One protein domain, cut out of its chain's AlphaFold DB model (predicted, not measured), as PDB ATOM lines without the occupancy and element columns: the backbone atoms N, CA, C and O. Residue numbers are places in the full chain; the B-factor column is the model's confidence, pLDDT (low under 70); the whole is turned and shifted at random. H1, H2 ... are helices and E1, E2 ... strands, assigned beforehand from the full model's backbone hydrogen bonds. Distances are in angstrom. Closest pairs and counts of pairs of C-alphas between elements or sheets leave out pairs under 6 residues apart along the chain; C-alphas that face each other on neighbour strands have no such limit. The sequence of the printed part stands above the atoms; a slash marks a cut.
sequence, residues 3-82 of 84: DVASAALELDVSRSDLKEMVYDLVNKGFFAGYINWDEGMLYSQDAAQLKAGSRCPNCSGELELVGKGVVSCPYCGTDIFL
ATOM      1  N   ASP A   3     148.954 148.766 192.672       94.38
ATOM      2  CA  ASP A   3     147.644 148.430 193.240       94.38
ATOM      3  C   ASP A   3     146.579 149.426 192.754       94.38
ATOM      4  O   ASP A   3     146.749 150.643 192.846       94.38
ATOM      5  N   VAL A   4     145.475 148.905 192.219       93.62
ATOM      6  CA  VAL A   4     144.395 149.687 191.597       93.62
ATOM      7  C   VAL A   4     143.662 150.530 192.638       93.62
ATOM      8  O   VAL A   4     143.257 151.652 192.342       93.62
ATOM      9  N   ALA A   5     143.489 150.021 193.860       94.62
ATOM     10  CA  ALA A   5     142.805 150.765 194.913       94.62
ATOM     11  C   ALA A   5     143.628 151.976 195.365       94.62
ATOM     12  O   ALA A   5     143.086 153.068 195.505       94.62
ATOM     13  N   SER A   6     144.931 151.783 195.538       96.12
ATOM     14  CA  SER A   6     145.880 152.825 195.923       96.12
ATOM     15  C   SER A   6     145.970 153.895 194.839       96.12
ATOM     16  O   SER A   6     145.825 155.072 195.144       96.12
ATOM     17  N   ALA A   7     146.084 153.497 193.567       94.44
ATOM     18  CA  ALA A   7     146.074 154.432 192.442       94.44
ATOM     19  C   ALA A   7     144.765 155.238 192.357       94.44
ATOM     20  O   ALA A   7     144.797 156.439 192.110       94.44
ATOM     21  N   ALA A   8     143.611 154.601 192.590       96.19
ATOM     22  CA  ALA A   8     142.320 155.288 192.593       96.19
ATOM     23  C   ALA A   8     142.222 156.324 193.726       96.19
ATOM     24  O   ALA A   8     141.739 157.432 193.504       96.19
ATOM     25  N   LEU A   9     142.724 155.984 194.919       97.31
ATOM     26  CA  LEU A   9     142.777 156.900 196.061       97.31
ATOM     27  C   LEU A   9     143.731 158.074 195.817       97.31
ATOM     28  O   LEU A   9     143.380 159.209 196.114       97.31
ATOM     29  N   GLU A  10     144.921 157.815 195.271       96.81
ATOM     30  CA  GLU A  10     145.908 158.859 194.958       96.81
ATOM     31  C   GLU A  10     145.405 159.845 193.898       96.81
ATOM     32  O   GLU A  10     145.733 161.031 193.952       96.81
ATOM     33  N   LEU A  11     144.607 159.363 192.944       96.62
ATOM     34  CA  LEU A  11     144.047 160.168 191.861       96.62
ATOM     35  C   LEU A  11     142.687 160.800 192.203       96.62
ATOM     36  O   LEU A  11     142.195 161.587 191.401       96.62
ATOM     37  N   ASP A  12     142.106 160.485 193.367       97.62
ATOM     38  CA  ASP A  12     140.769 160.918 193.811       97.62
ATOM     39  C   ASP A  12     139.646 160.557 192.818       97.62
ATOM     40  O   ASP A  12     138.814 161.375 192.426       97.62
ATOM     41  N   VAL A  13     139.648 159.303 192.361       97.81
ATOM     42  CA  VAL A  13     138.702 158.788 191.357       97.81
ATOM     43  C   VAL A  13     138.112 157.454 191.799       97.81
ATOM     44  O   VAL A  13     138.696 156.723 192.603       97.81
ATOM     45  N   SER A  14     136.946 157.086 191.263       96.56
ATOM     46  CA  SER A  14     136.402 155.751 191.521       96.56
ATOM     47  C   SER A  14     137.208 154.674 190.778       96.56
ATOM     48  O   SER A  14     137.863 154.937 189.769       96.56
ATOM     49  N   ARG A  15     137.134 153.414 191.234       92.75
ATOM     50  CA  ARG A  15     137.768 152.284 190.524       92.75
ATOM     51  C   ARG A  15     137.217 152.106 189.105       92.75
ATOM     52  O   ARG A  15     137.955 151.680 188.221       92.75
ATOM     53  N   SER A  16     135.936 152.417 188.894       93.62
ATOM     54  CA  SER A  16     135.313 152.417 187.568       93.62
ATOM     55  C   SER A  16     135.905 153.498 186.671       93.62
ATOM     56  O   SER A  16     136.298 153.183 185.552       93.62
ATOM     57  N   ASP A  17     136.068 154.723 187.174       96.19
ATOM     58  CA  ASP A  17     136.658 155.809 186.383       96.19
ATOM     59  C   ASP A  17     138.124 155.492 186.063       96.19
ATOM     60  O   ASP A  17     138.571 155.671 184.932       96.19
ATOM     61  N   LEU A  18     138.876 154.954 187.034       94.38
ATOM     62  CA  LEU A  18     140.257 154.518 186.819       94.38
ATOM     63  C   LEU A  18     140.343 153.450 185.724       94.38
ATOM     64  O   LEU A  18     141.242 153.497 184.885       94.38
ATOM     65  N   LYS A  19     139.393 152.506 185.703       92.12
ATOM     66  CA  LYS A  19     139.289 151.517 184.630       92.12
ATOM     67  C   LYS A  19     139.093 152.209 183.283       92.12
ATOM     68  O   LYS A  19     139.881 151.965 182.375       92.12
ATOM     69  N   GLU A  20     138.124 153.108 183.153       93.62
ATOM     70  CA  GLU A  20     137.895 153.843 181.901       93.62
ATOM     71  C   GLU A  20     139.127 154.641 181.442       93.62
ATOM     72  O   GLU A  20     139.496 154.582 180.267       93.62
ATOM     73  N   MET A  21     139.825 155.307 182.368       93.06
ATOM     74  CA  MET A  21     141.065 156.039 182.089       93.06
ATOM     75  C   MET A  21     142.169 155.140 181.534       93.06
ATOM     76  O   MET A  21     142.832 155.504 180.562       93.06
ATOM     77  N   VAL A  22     142.367 153.951 182.109       89.25
ATOM     78  CA  VAL A  22     143.349 152.994 181.582       89.25
ATOM     79  C   VAL A  22     142.987 152.577 180.159       89.25
ATOM     80  O   VAL A  22     143.847 152.574 179.277       89.25
ATOM     81  N   TYR A  23     141.720 152.243 179.917       88.44
ATOM     82  CA  TYR A  23     141.256 151.848 178.589       88.44
ATOM     83  C   TYR A  23     141.449 152.971 177.556       88.44
ATOM     84  O   TYR A  23     141.830 152.702 176.415       88.44
ATOM     85  N   ASP A  24     141.253 154.231 177.945       90.38
ATOM     86  CA  ASP A  24     141.540 155.390 177.096       90.38
ATOM     87  C   ASP A  24     143.039 155.517 176.759       90.38
ATOM     88  O   ASP A  24     143.394 155.707 175.591       90.38
ATOM     89  N   LEU A  25     143.937 155.321 177.733       87.62
ATOM     90  CA  LEU A  25     145.388 155.318 177.493       87.62
ATOM     91  C   LEU A  25     145.816 154.217 176.517       87.62
ATOM     92  O   LEU A  25     146.659 154.455 175.650       87.62
ATOM     93  N   VAL A  26     145.215 153.031 176.615       81.81
ATOM     94  CA  VAL A  26     145.469 151.914 175.693       81.81
ATOM     95  C   VAL A  26     145.011 152.254 174.284       81.81
ATOM     96  O   VAL A  26     145.772 152.089 173.332       81.81
ATOM     97  N   ASN A  27     143.793 152.782 174.140       83.06
ATOM     98  CA  ASN A  27     143.251 153.175 172.838       83.06
ATOM     99  C   ASN A  27     144.105 154.251 172.153       83.06
ATOM    100  O   ASN A  27     144.191 154.289 170.925       83.06
ATOM    101  N   LYS A  28     144.758 155.106 172.944       86.75
ATOM    102  CA  LYS A  28     145.709 156.120 172.474       86.75
ATOM    103  C   LYS A  28     147.127 155.581 172.240       86.75
ATOM    104  O   LYS A  28     147.969 156.318 171.735       86.75
ATOM    105  N   GLY A  29     147.398 154.321 172.578       79.94
ATOM    106  CA  GLY A  29     148.710 153.685 172.434       79.94
ATOM    107  C   GLY A  29     149.736 154.114 173.487       79.94
ATOM    108  O   GLY A  29     150.927 153.888 173.297       79.94
ATOM    109  N   PHE A  30     149.298 154.729 174.589       83.12
ATOM    110  CA  PHE A  30     150.174 155.173 175.678       83.12
ATOM    111  C   PHE A  30     150.434 154.092 176.732       83.12
ATOM    112  O   PHE A  30     151.291 154.285 177.592       83.12
ATOM    113  N   PHE A  31     149.715 152.965 176.686       79.75
ATOM    114  CA  PHE A  31     149.871 151.879 177.651       79.75
ATOM    115  C   PHE A  31     149.948 150.500 176.986       79.75
ATOM    116  O   PHE A  31     149.168 150.178 176.090       79.75
ATOM    117  N   ALA A  32     150.880 149.692 177.489       77.12
ATOM    118  CA  ALA A  32     151.120 148.295 177.151       77.12
ATOM    119  C   ALA A  32     151.301 147.517 178.463       77.12
ATOM    120  O   ALA A  32     152.080 147.933 179.323       77.12
ATOM    121  N   GLY A  33     150.589 146.404 178.629       84.44
ATOM    122  CA  GLY A  33     150.668 145.594 179.846       84.44
ATOM    123  C   GLY A  33     149.419 144.753 180.071       84.44
ATOM    124  O   GLY A  33     148.646 144.517 179.144       84.44
ATOM    125  N   TYR A  34     149.206 144.307 181.308       87.06
ATOM    126  CA  TYR A  34     147.981 143.615 181.705       87.06
ATOM    127  C   TYR A  34     147.525 144.035 183.103       87.06
ATOM    128  O   TYR A  34     148.322 144.461 183.938       87.06
ATOM    129  N   ILE A  35     146.225 143.935 183.358       89.25
ATOM    130  CA  ILE A  35     145.610 144.241 184.649       89.25
ATOM    131  C   ILE A  35     144.741 143.066 185.040       89.25
ATOM    132  O   ILE A  35     143.894 142.653 184.257       89.25
ATOM    133  N   ASN A  36     144.920 142.567 186.258       90.06
ATOM    134  CA  ASN A  36     143.945 141.688 186.876       90.06
ATOM    135  C   ASN A  36     142.977 142.536 187.708       90.06
ATOM    136  O   ASN A  36     143.357 143.086 188.743       90.06
ATOM    137  N   TRP A  37     141.732 142.659 187.244       89.38
ATOM    138  CA  TRP A  37     140.710 143.451 187.931       89.38
ATOM    139  C   TRP A  37     140.179 142.780 189.198       89.38
ATOM    140  O   TRP A  37     139.790 143.491 190.123       89.38
ATOM    141  N   ASP A  38     140.201 141.448 189.250       88.69
ATOM    142  CA  ASP A  38     139.752 140.674 190.410       88.69
ATOM    143  C   ASP A  38     140.767 140.790 191.555       88.69
ATOM    144  O   ASP A  38     140.395 141.016 192.705       88.69
ATOM    145  N   GLU A  39     142.062 140.707 191.233       89.00
ATOM    146  CA  GLU A  39     143.153 140.952 192.188       89.00
ATOM    147  C   GLU A  39     143.348 142.445 192.488       89.00
ATOM    148  O   GLU A  39     143.943 142.795 193.504       89.00
ATOM    149  N   GLY A  40     142.856 143.334 191.620       90.75
ATOM    150  CA  GLY A  40     143.060 144.775 191.742       90.75
ATOM    151  C   GLY A  40     144.506 145.195 191.482       90.75
ATOM    152  O   GLY A  40     144.975 146.155 192.084       90.75
ATOM    153  N   MET A  41     145.216 144.503 190.589       90.62
ATOM    154  CA  MET A  41     146.642 144.722 190.339       90.62
ATOM    155  C   MET A  41     146.933 145.027 188.868       90.62
ATOM    156  O   MET A  41     146.555 144.281 187.963       90.62
ATOM    157  N   LEU A  42     147.667 146.116 188.637       85.25
ATOM    158  CA  LEU A  42     148.191 146.521 187.336       85.25
ATOM    159  C   LEU A  42     149.641 146.075 187.173       85.25
ATOM    160  O   LEU A  42     150.520 146.395 187.981       85.25
ATOM    161  N   TYR A  43     149.917 145.406 186.060       83.62
ATOM    162  CA  TYR A  43     151.237 144.924 185.688       83.62
ATOM    163  C   TYR A  43     151.688 145.619 184.405       83.62
ATOM    164  O   TYR A  43     151.251 145.306 183.299       83.62
ATOM    165  N   SER A  44     152.601 146.577 184.566       72.75
ATOM    166  CA  SER A  44     153.371 147.104 183.442       72.75
ATOM    167  C   SER A  44     154.360 146.023 183.012       72.75
ATOM    168  O   SER A  44     155.221 145.612 183.795       72.75
ATOM    169  N   GLN A  45     154.174 145.500 181.807       70.38
ATOM    170  CA  GLN A  45     155.039 144.503 181.190       70.38
ATOM    171  C   GLN A  45     155.085 144.805 179.692       70.38
ATOM    172  O   GLN A  45     154.099 145.298 179.143       70.38
ATOM    173  N   ASP A  46     156.207 144.520 179.030       60.84
ATOM    174  CA  ASP A  46     156.335 144.745 177.589       60.84
ATOM    175  C   ASP A  46     155.263 143.955 176.829       60.84
ATOM    176  O   ASP A  46     155.376 142.740 176.645       60.84
ATOM    177  N   ALA A  47     154.238 144.652 176.330       56.06
ATOM    178  CA  ALA A  47     153.172 144.046 175.532       56.06
ATOM    179  C   ALA A  47     153.703 143.373 174.256       56.06
ATOM    180  O   ALA A  47     153.062 142.472 173.727       56.06
ATOM    181  N   ALA A  48     154.910 143.735 173.804       53.78
ATOM    182  CA  ALA A  48     155.613 143.057 172.715       53.78
ATOM    183  C   ALA A  48     155.855 141.556 172.985       53.78
ATOM    184  O   ALA A  48     155.997 140.775 172.041       53.78
ATOM    185  N   GLN A  49     155.887 141.131 174.256       60.00
ATOM    186  CA  GLN A  49     155.992 139.717 174.632       60.00
ATOM    187  C   GLN A  49     154.634 138.998 174.630       60.00
ATOM    188  O   GLN A  49     154.580 137.771 174.531       60.00
ATOM    189  N   LEU A  50     153.534 139.749 174.678       62.75
ATOM    190  CA  LEU A  50     152.167 139.238 174.728       62.75
ATOM    191  C   LEU A  50     151.639 139.094 173.294       62.75
ATOM    192  O   LEU A  50     150.865 139.900 172.793       62.75
ATOM    193  N   LYS A  51     152.102 138.071 172.570       58.56
ATOM    194  CA  LYS A  51     151.606 137.803 171.209       58.56
ATOM    195  C   LYS A  51     150.129 137.396 171.245       58.56
ATOM    196  O   LYS A  51     149.736 136.581 172.079       58.56
ATOM    197  N   ALA A  52     149.325 137.889 170.302       52.53
ATOM    198  CA  ALA A  52     147.962 137.402 170.088       52.53
ATOM    199  C   ALA A  52     147.978 135.870 169.881       52.53
ATOM    200  O   ALA A  52     148.681 135.378 168.999       52.53
ATOM    201  N   GLY A  53     147.265 135.126 170.735       57.59
ATOM    202  CA  GLY A  53     147.285 133.653 170.783       57.59
ATOM    203  C   GLY A  53     148.147 133.037 171.898       57.59
ATOM    204  O   GLY A  53     148.304 131.818 171.944       57.59
ATOM    205  N   SER A  54     148.719 133.846 172.793       68.25
ATOM    206  CA  SER A  54     149.383 133.363 174.013       68.25
ATOM    207  C   SER A  54     148.370 133.073 175.133       68.25
ATOM    208  O   SER A  54     147.243 133.554 175.112       68.25
ATOM    209  N   ARG A  55     148.745 132.221 176.092       83.00
ATOM    210  CA  ARG A  55     147.941 131.954 177.293       83.00
ATOM    211  C   ARG A  55     147.980 133.156 178.237       83.00
ATOM    212  O   ARG A  55     148.971 133.882 178.251       83.00
ATOM    213  N   CYS A  56     146.944 133.326 179.056       85.50
ATOM    214  CA  CYS A  56     146.904 134.352 180.097       85.50
ATOM    215  C   CYS A  56     148.178 134.278 180.964       85.50
ATOM    216  O   CYS A  56     148.453 133.214 181.520       85.50
ATOM    217  N   PRO A  57     148.943 135.374 181.130       81.81
ATOM    218  CA  PRO A  57     150.173 135.357 181.917       81.81
ATOM    219  C   PRO A  57     149.905 135.146 183.411       81.81
ATOM    220  O   PRO A  57     150.802 134.709 184.123       81.81
ATOM    221  N   ASN A  58     148.679 135.420 183.876       85.00
ATOM    222  CA  ASN A  58     148.303 135.233 185.272       85.00
ATOM    223  C   ASN A  58     147.897 133.782 185.595       85.00
ATOM    224  O   ASN A  58     148.384 133.200 186.556       85.00
ATOM    225  N   CYS A  59     147.025 133.166 184.785       87.94
ATOM    226  CA  CYS A  59     146.440 131.849 185.104       87.94
ATOM    227  C   CYS A  59     146.661 130.757 184.044       87.94
ATOM    228  O   CYS A  59     146.174 129.641 184.200       87.94
ATOM    229  N   SER A  60     147.362 131.055 182.949       87.44
ATOM    230  CA  SER A  60     147.536 130.164 181.790       87.44
ATOM    231  C   SER A  60     146.251 129.796 181.021       87.44
ATOM    232  O   SER A  60     146.288 128.924 180.148       87.44
ATOM    233  N   GLY A  61     145.129 130.464 181.300       86.38
ATOM    234  CA  GLY A  61     143.866 130.293 180.581       86.38
ATOM    235  C   GLY A  61     143.929 130.732 179.116       86.38
ATOM    236  O   GLY A  61     144.812 131.495 178.713       86.38
ATOM    237  N   GLU A  62     142.986 130.237 178.315       86.38
ATOM    238  CA  GLU A  62     142.784 130.721 176.948       86.38
ATOM    239  C   GLU A  62     142.207 132.139 176.966       86.38
ATOM    240  O   GLU A  62     141.472 132.522 177.877       86.38
ATOM    241  N   LEU A  63     142.609 132.932 175.983       85.06
ATOM    242  CA  LEU A  63     142.342 134.356 175.924       85.06
ATOM    243  C   LEU A  63     141.352 134.677 174.804       85.06
ATOM    244  O   LEU A  63     141.486 134.160 173.696       85.06
ATOM    245  N   GLU A  64     140.422 135.593 175.068       83.62
ATOM    246  CA  GLU A  64     139.408 136.017 174.104       83.62
ATOM    247  C   GLU A  64     139.616 137.472 173.674       83.62
ATOM    248  O   GLU A  64     139.868 138.370 174.482       83.62
ATOM    249  N   LEU A  65     139.509 137.724 172.369       82.38
ATOM    250  CA  LEU A  65     139.545 139.076 171.818       82.38
ATOM    251  C   LEU A  65     138.217 139.774 172.099       82.38
ATOM    252  O   LEU A  65     137.194 139.436 171.507       82.38
ATOM    253  N   VAL A  66     138.259 140.786 172.961       83.12
ATOM    254  CA  VAL A  66     137.075 141.566 173.352       83.12
ATOM    255  C   VAL A  66     137.051 142.965 172.728       83.12
ATOM    256  O   VAL A  66     136.040 143.657 172.797       83.12
ATOM    257  N   GLY A  67     138.139 143.395 172.074       76.69
ATOM    258  CA  GLY A  67     138.216 144.705 171.428       76.69
ATOM    259  C   GLY A  67     139.510 144.948 170.648       76.69
ATOM    260  O   GLY A  67     140.399 144.100 170.577       76.69
ATOM    261  N   LYS A  68     139.630 146.134 170.035       73.62
ATOM    262  CA  LYS A  68     140.841 146.535 169.297       73.62
ATOM    263  C   LYS A  68     142.012 146.702 170.268       73.62
ATOM    264  O   LYS A  68     142.098 147.716 170.942       73.62
ATOM    265  N   GLY A  69     142.913 145.722 170.304       76.31
ATOM    266  CA  GLY A  69     144.093 145.761 171.174       76.31
ATOM    267  C   GLY A  69     143.808 145.393 172.631       76.31
ATOM    268  O   GLY A  69     144.677 145.581 173.470       76.31
ATOM    269  N   VAL A  70     142.623 144.849 172.934       83.69
ATOM    270  CA  VAL A  70     142.285 144.347 174.272       83.69
ATOM    271  C   VAL A  70     141.890 142.882 174.178       83.69
ATOM    272  O   VAL A  70     141.031 142.496 173.379       83.69
ATOM    273  N   VAL A  71     142.528 142.078 175.013       87.00
ATOM    274  CA  VAL A  71     142.302 140.644 175.132       87.00
ATOM    275  C   VAL A  71     141.945 140.350 176.583       87.00
ATOM    276  O   VAL A  71     142.690 140.748 177.469       87.00
ATOM    277  N   SER A  72     140.830 139.672 176.839       88.00
ATOM    278  CA  SER A  72     140.370 139.379 178.199       88.00
ATOM    279  C   SER A  72     140.460 137.888 178.503       88.00
ATOM    280  O   SER A  72     140.260 137.038 177.632       88.00
ATOM    281  N   CYS A  73     140.791 137.567 179.750       89.12
ATOM    282  CA  CYS A  73     140.789 136.215 180.278       89.12
ATOM    283  C   CYS A  73     139.462 135.954 181.009       89.12
ATOM    284  O   CYS A  73     139.267 136.498 182.102       89.12
ATOM    285  N   PRO A  74     138.584 135.070 180.495       87.81
ATOM    286  CA  PRO A  74     137.298 134.784 181.135       87.81
ATOM    287  C   PRO A  74     137.434 134.007 182.456       87.81
ATOM    288  O   PRO A  74     136.448 133.818 183.163       87.81
ATOM    289  N   TYR A  75     138.641 133.544 182.798       89.12
ATOM    290  CA  TYR A  75     138.892 132.682 183.955       89.12
ATOM    291  C   TYR A  75     139.341 133.429 185.218       89.12
ATOM    292  O   TYR A  75     139.170 132.900 186.313       89.12
ATOM    293  N   CYS A  76     139.957 134.609 185.089       88.38
ATOM    294  CA  CYS A  76     140.562 135.314 186.231       88.38
ATOM    295  C   CYS A  76     140.500 136.847 186.152       88.38
ATOM    296  O   CYS A  76     141.291 137.517 186.813       88.38
ATOM    297  N   GLY A  77     139.668 137.404 185.265       87.06
ATOM    298  CA  GLY A  77     139.459 138.855 185.184       87.06
ATOM    299  C   GLY A  77     140.676 139.654 184.703       87.06
ATOM    300  O   GLY A  77     140.752 140.862 184.927       87.06
ATOM    301  N   THR A  78     141.649 138.990 184.065       90.38
ATOM    302  CA  THR A  78     142.840 139.650 183.516       90.38
ATOM    303  C   THR A  78     142.571 140.197 182.122       90.38
ATOM    304  O   THR A  78     142.316 139.423 181.201       90.38
ATOM    305  N   ASP A  79     142.725 141.506 181.956       89.88
ATOM    306  CA  ASP A  79     142.762 142.161 180.653       89.88
ATOM    307  C   ASP A  79     144.206 142.426 180.235       89.88
ATOM    308  O   ASP A  79     145.021 142.914 181.016       89.88
ATOM    309  N   ILE A  80     144.517 142.117 178.984       86.44
ATOM    310  CA  ILE A  80     145.809 142.322 178.344       86.44
ATOM    311  C   ILE A  80     145.639 143.369 177.255       86.44
ATOM    312  O   ILE A  80     144.758 143.272 176.398       86.44
ATOM    313  N   PHE A  81     146.531 144.348 177.277       84.50
ATOM    314  CA  PHE A  81     146.513 145.501 176.400       84.50
ATOM    315  C   PHE A  81     147.691 145.428 175.436       84.50
ATOM    316  O   PHE A  81     148.856 145.541 175.823       84.50
ATOM    317  N   LEU A  82     147.365 145.199 174.169       76.56
ATOM    318  CA  LEU A  82     148.307 145.039 173.074       76.56
ATOM    319  C   LEU A  82     148.508 146.381 172.376       76.56
ATOM    320  O   LEU A  82     147.556 146.974 171.865       76.56
TER     321      LEU A  82
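This is residues 3 to 82 of the 84 residues of an uncharacterized protein of Thermoflexia bacterium (UniProt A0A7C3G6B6). A small twisted sheet of five short antiparallel strands makes the body; helix H2 packs on it with residues 19 to 27, and the short helix H1 is set across the beginning of H2, grazing the sheet near E2. A long loop, residues 45 to 63, swings from one edge strand, E2, to the other, E3. The 80 printed residues hold two named helices and then five named strands, with the sheet order E2, E1, E5, E4, E3. The class is mixed, helices and strands. The whole is compact, with a radius of gyration of the C-alphas of 12.1 A, and spans 36 by 25 by 20 A.

Begin at H1, residues 4 to 11, and go on to H2, residues 15 to 27. They touch, H2 with residues 15 to 18 alone; the closest C-alphas are those of Ala 8 and Arg 15, 5.8 A apart, and their lines are about perpendicular at 89 degrees. In both helices every O i to N i+4 pair is within hydrogen-bond range. Next come E1, residues 33 to 36, and E2, residues 41 to 44, a hairpin at 171 degrees, with N 43 and O 34 at 2.8 A. H1 only grazes the sheet with residues 4 to 7; its closest C-alphas to E2 are those of Val 4 and Met 41, 5.6 A apart. Farther on, E3, residues 64 to 67, E4, residues 70 to 72, and E5, residues 78 to 81, form a meander, each strand the antiparallel neighbour of the one before. Look for N 72 and O 64 at 2.9 A between E3 and E4, and N 80 and O 71 at 2.7 A between E4 and E5. E5 is also the antiparallel neighbour of E1, with N 35 and O 79 at 2.8 A. H2 is on the sheet at a height over the sheet of 9.1 A, over none of the strands, but only just: 2 of its 13 C-alphas fall on E5 and 2 on E4. Its closest C-alphas to E5 are those of Val 26 and Phe 81, 6.5 A apart.

Find C-alpha 4 at (144.395, 149.687, 191.597), where H1 begins; it is 10.5 A long. H2 runs 18.5 A from C-alpha 15 at (137.768, 152.284, 190.524). E1 measures 10.5 A, E2 9.9 A, E3 9.2 A and E4 6.6 A. E5, 9.9 A, ends at C-alpha 81 at (146.513, 145.501, 176.400).

The C-alphas farthest apart are those of Asp 12 and Gly 53, 36.3 A. The printed part has no cut. The link from E2 to E3 is long, 19 residues; the others are tight. In the B-factor column, residues 46 to 54 have pLDDT under 70; the mean of the printed part is 84.4.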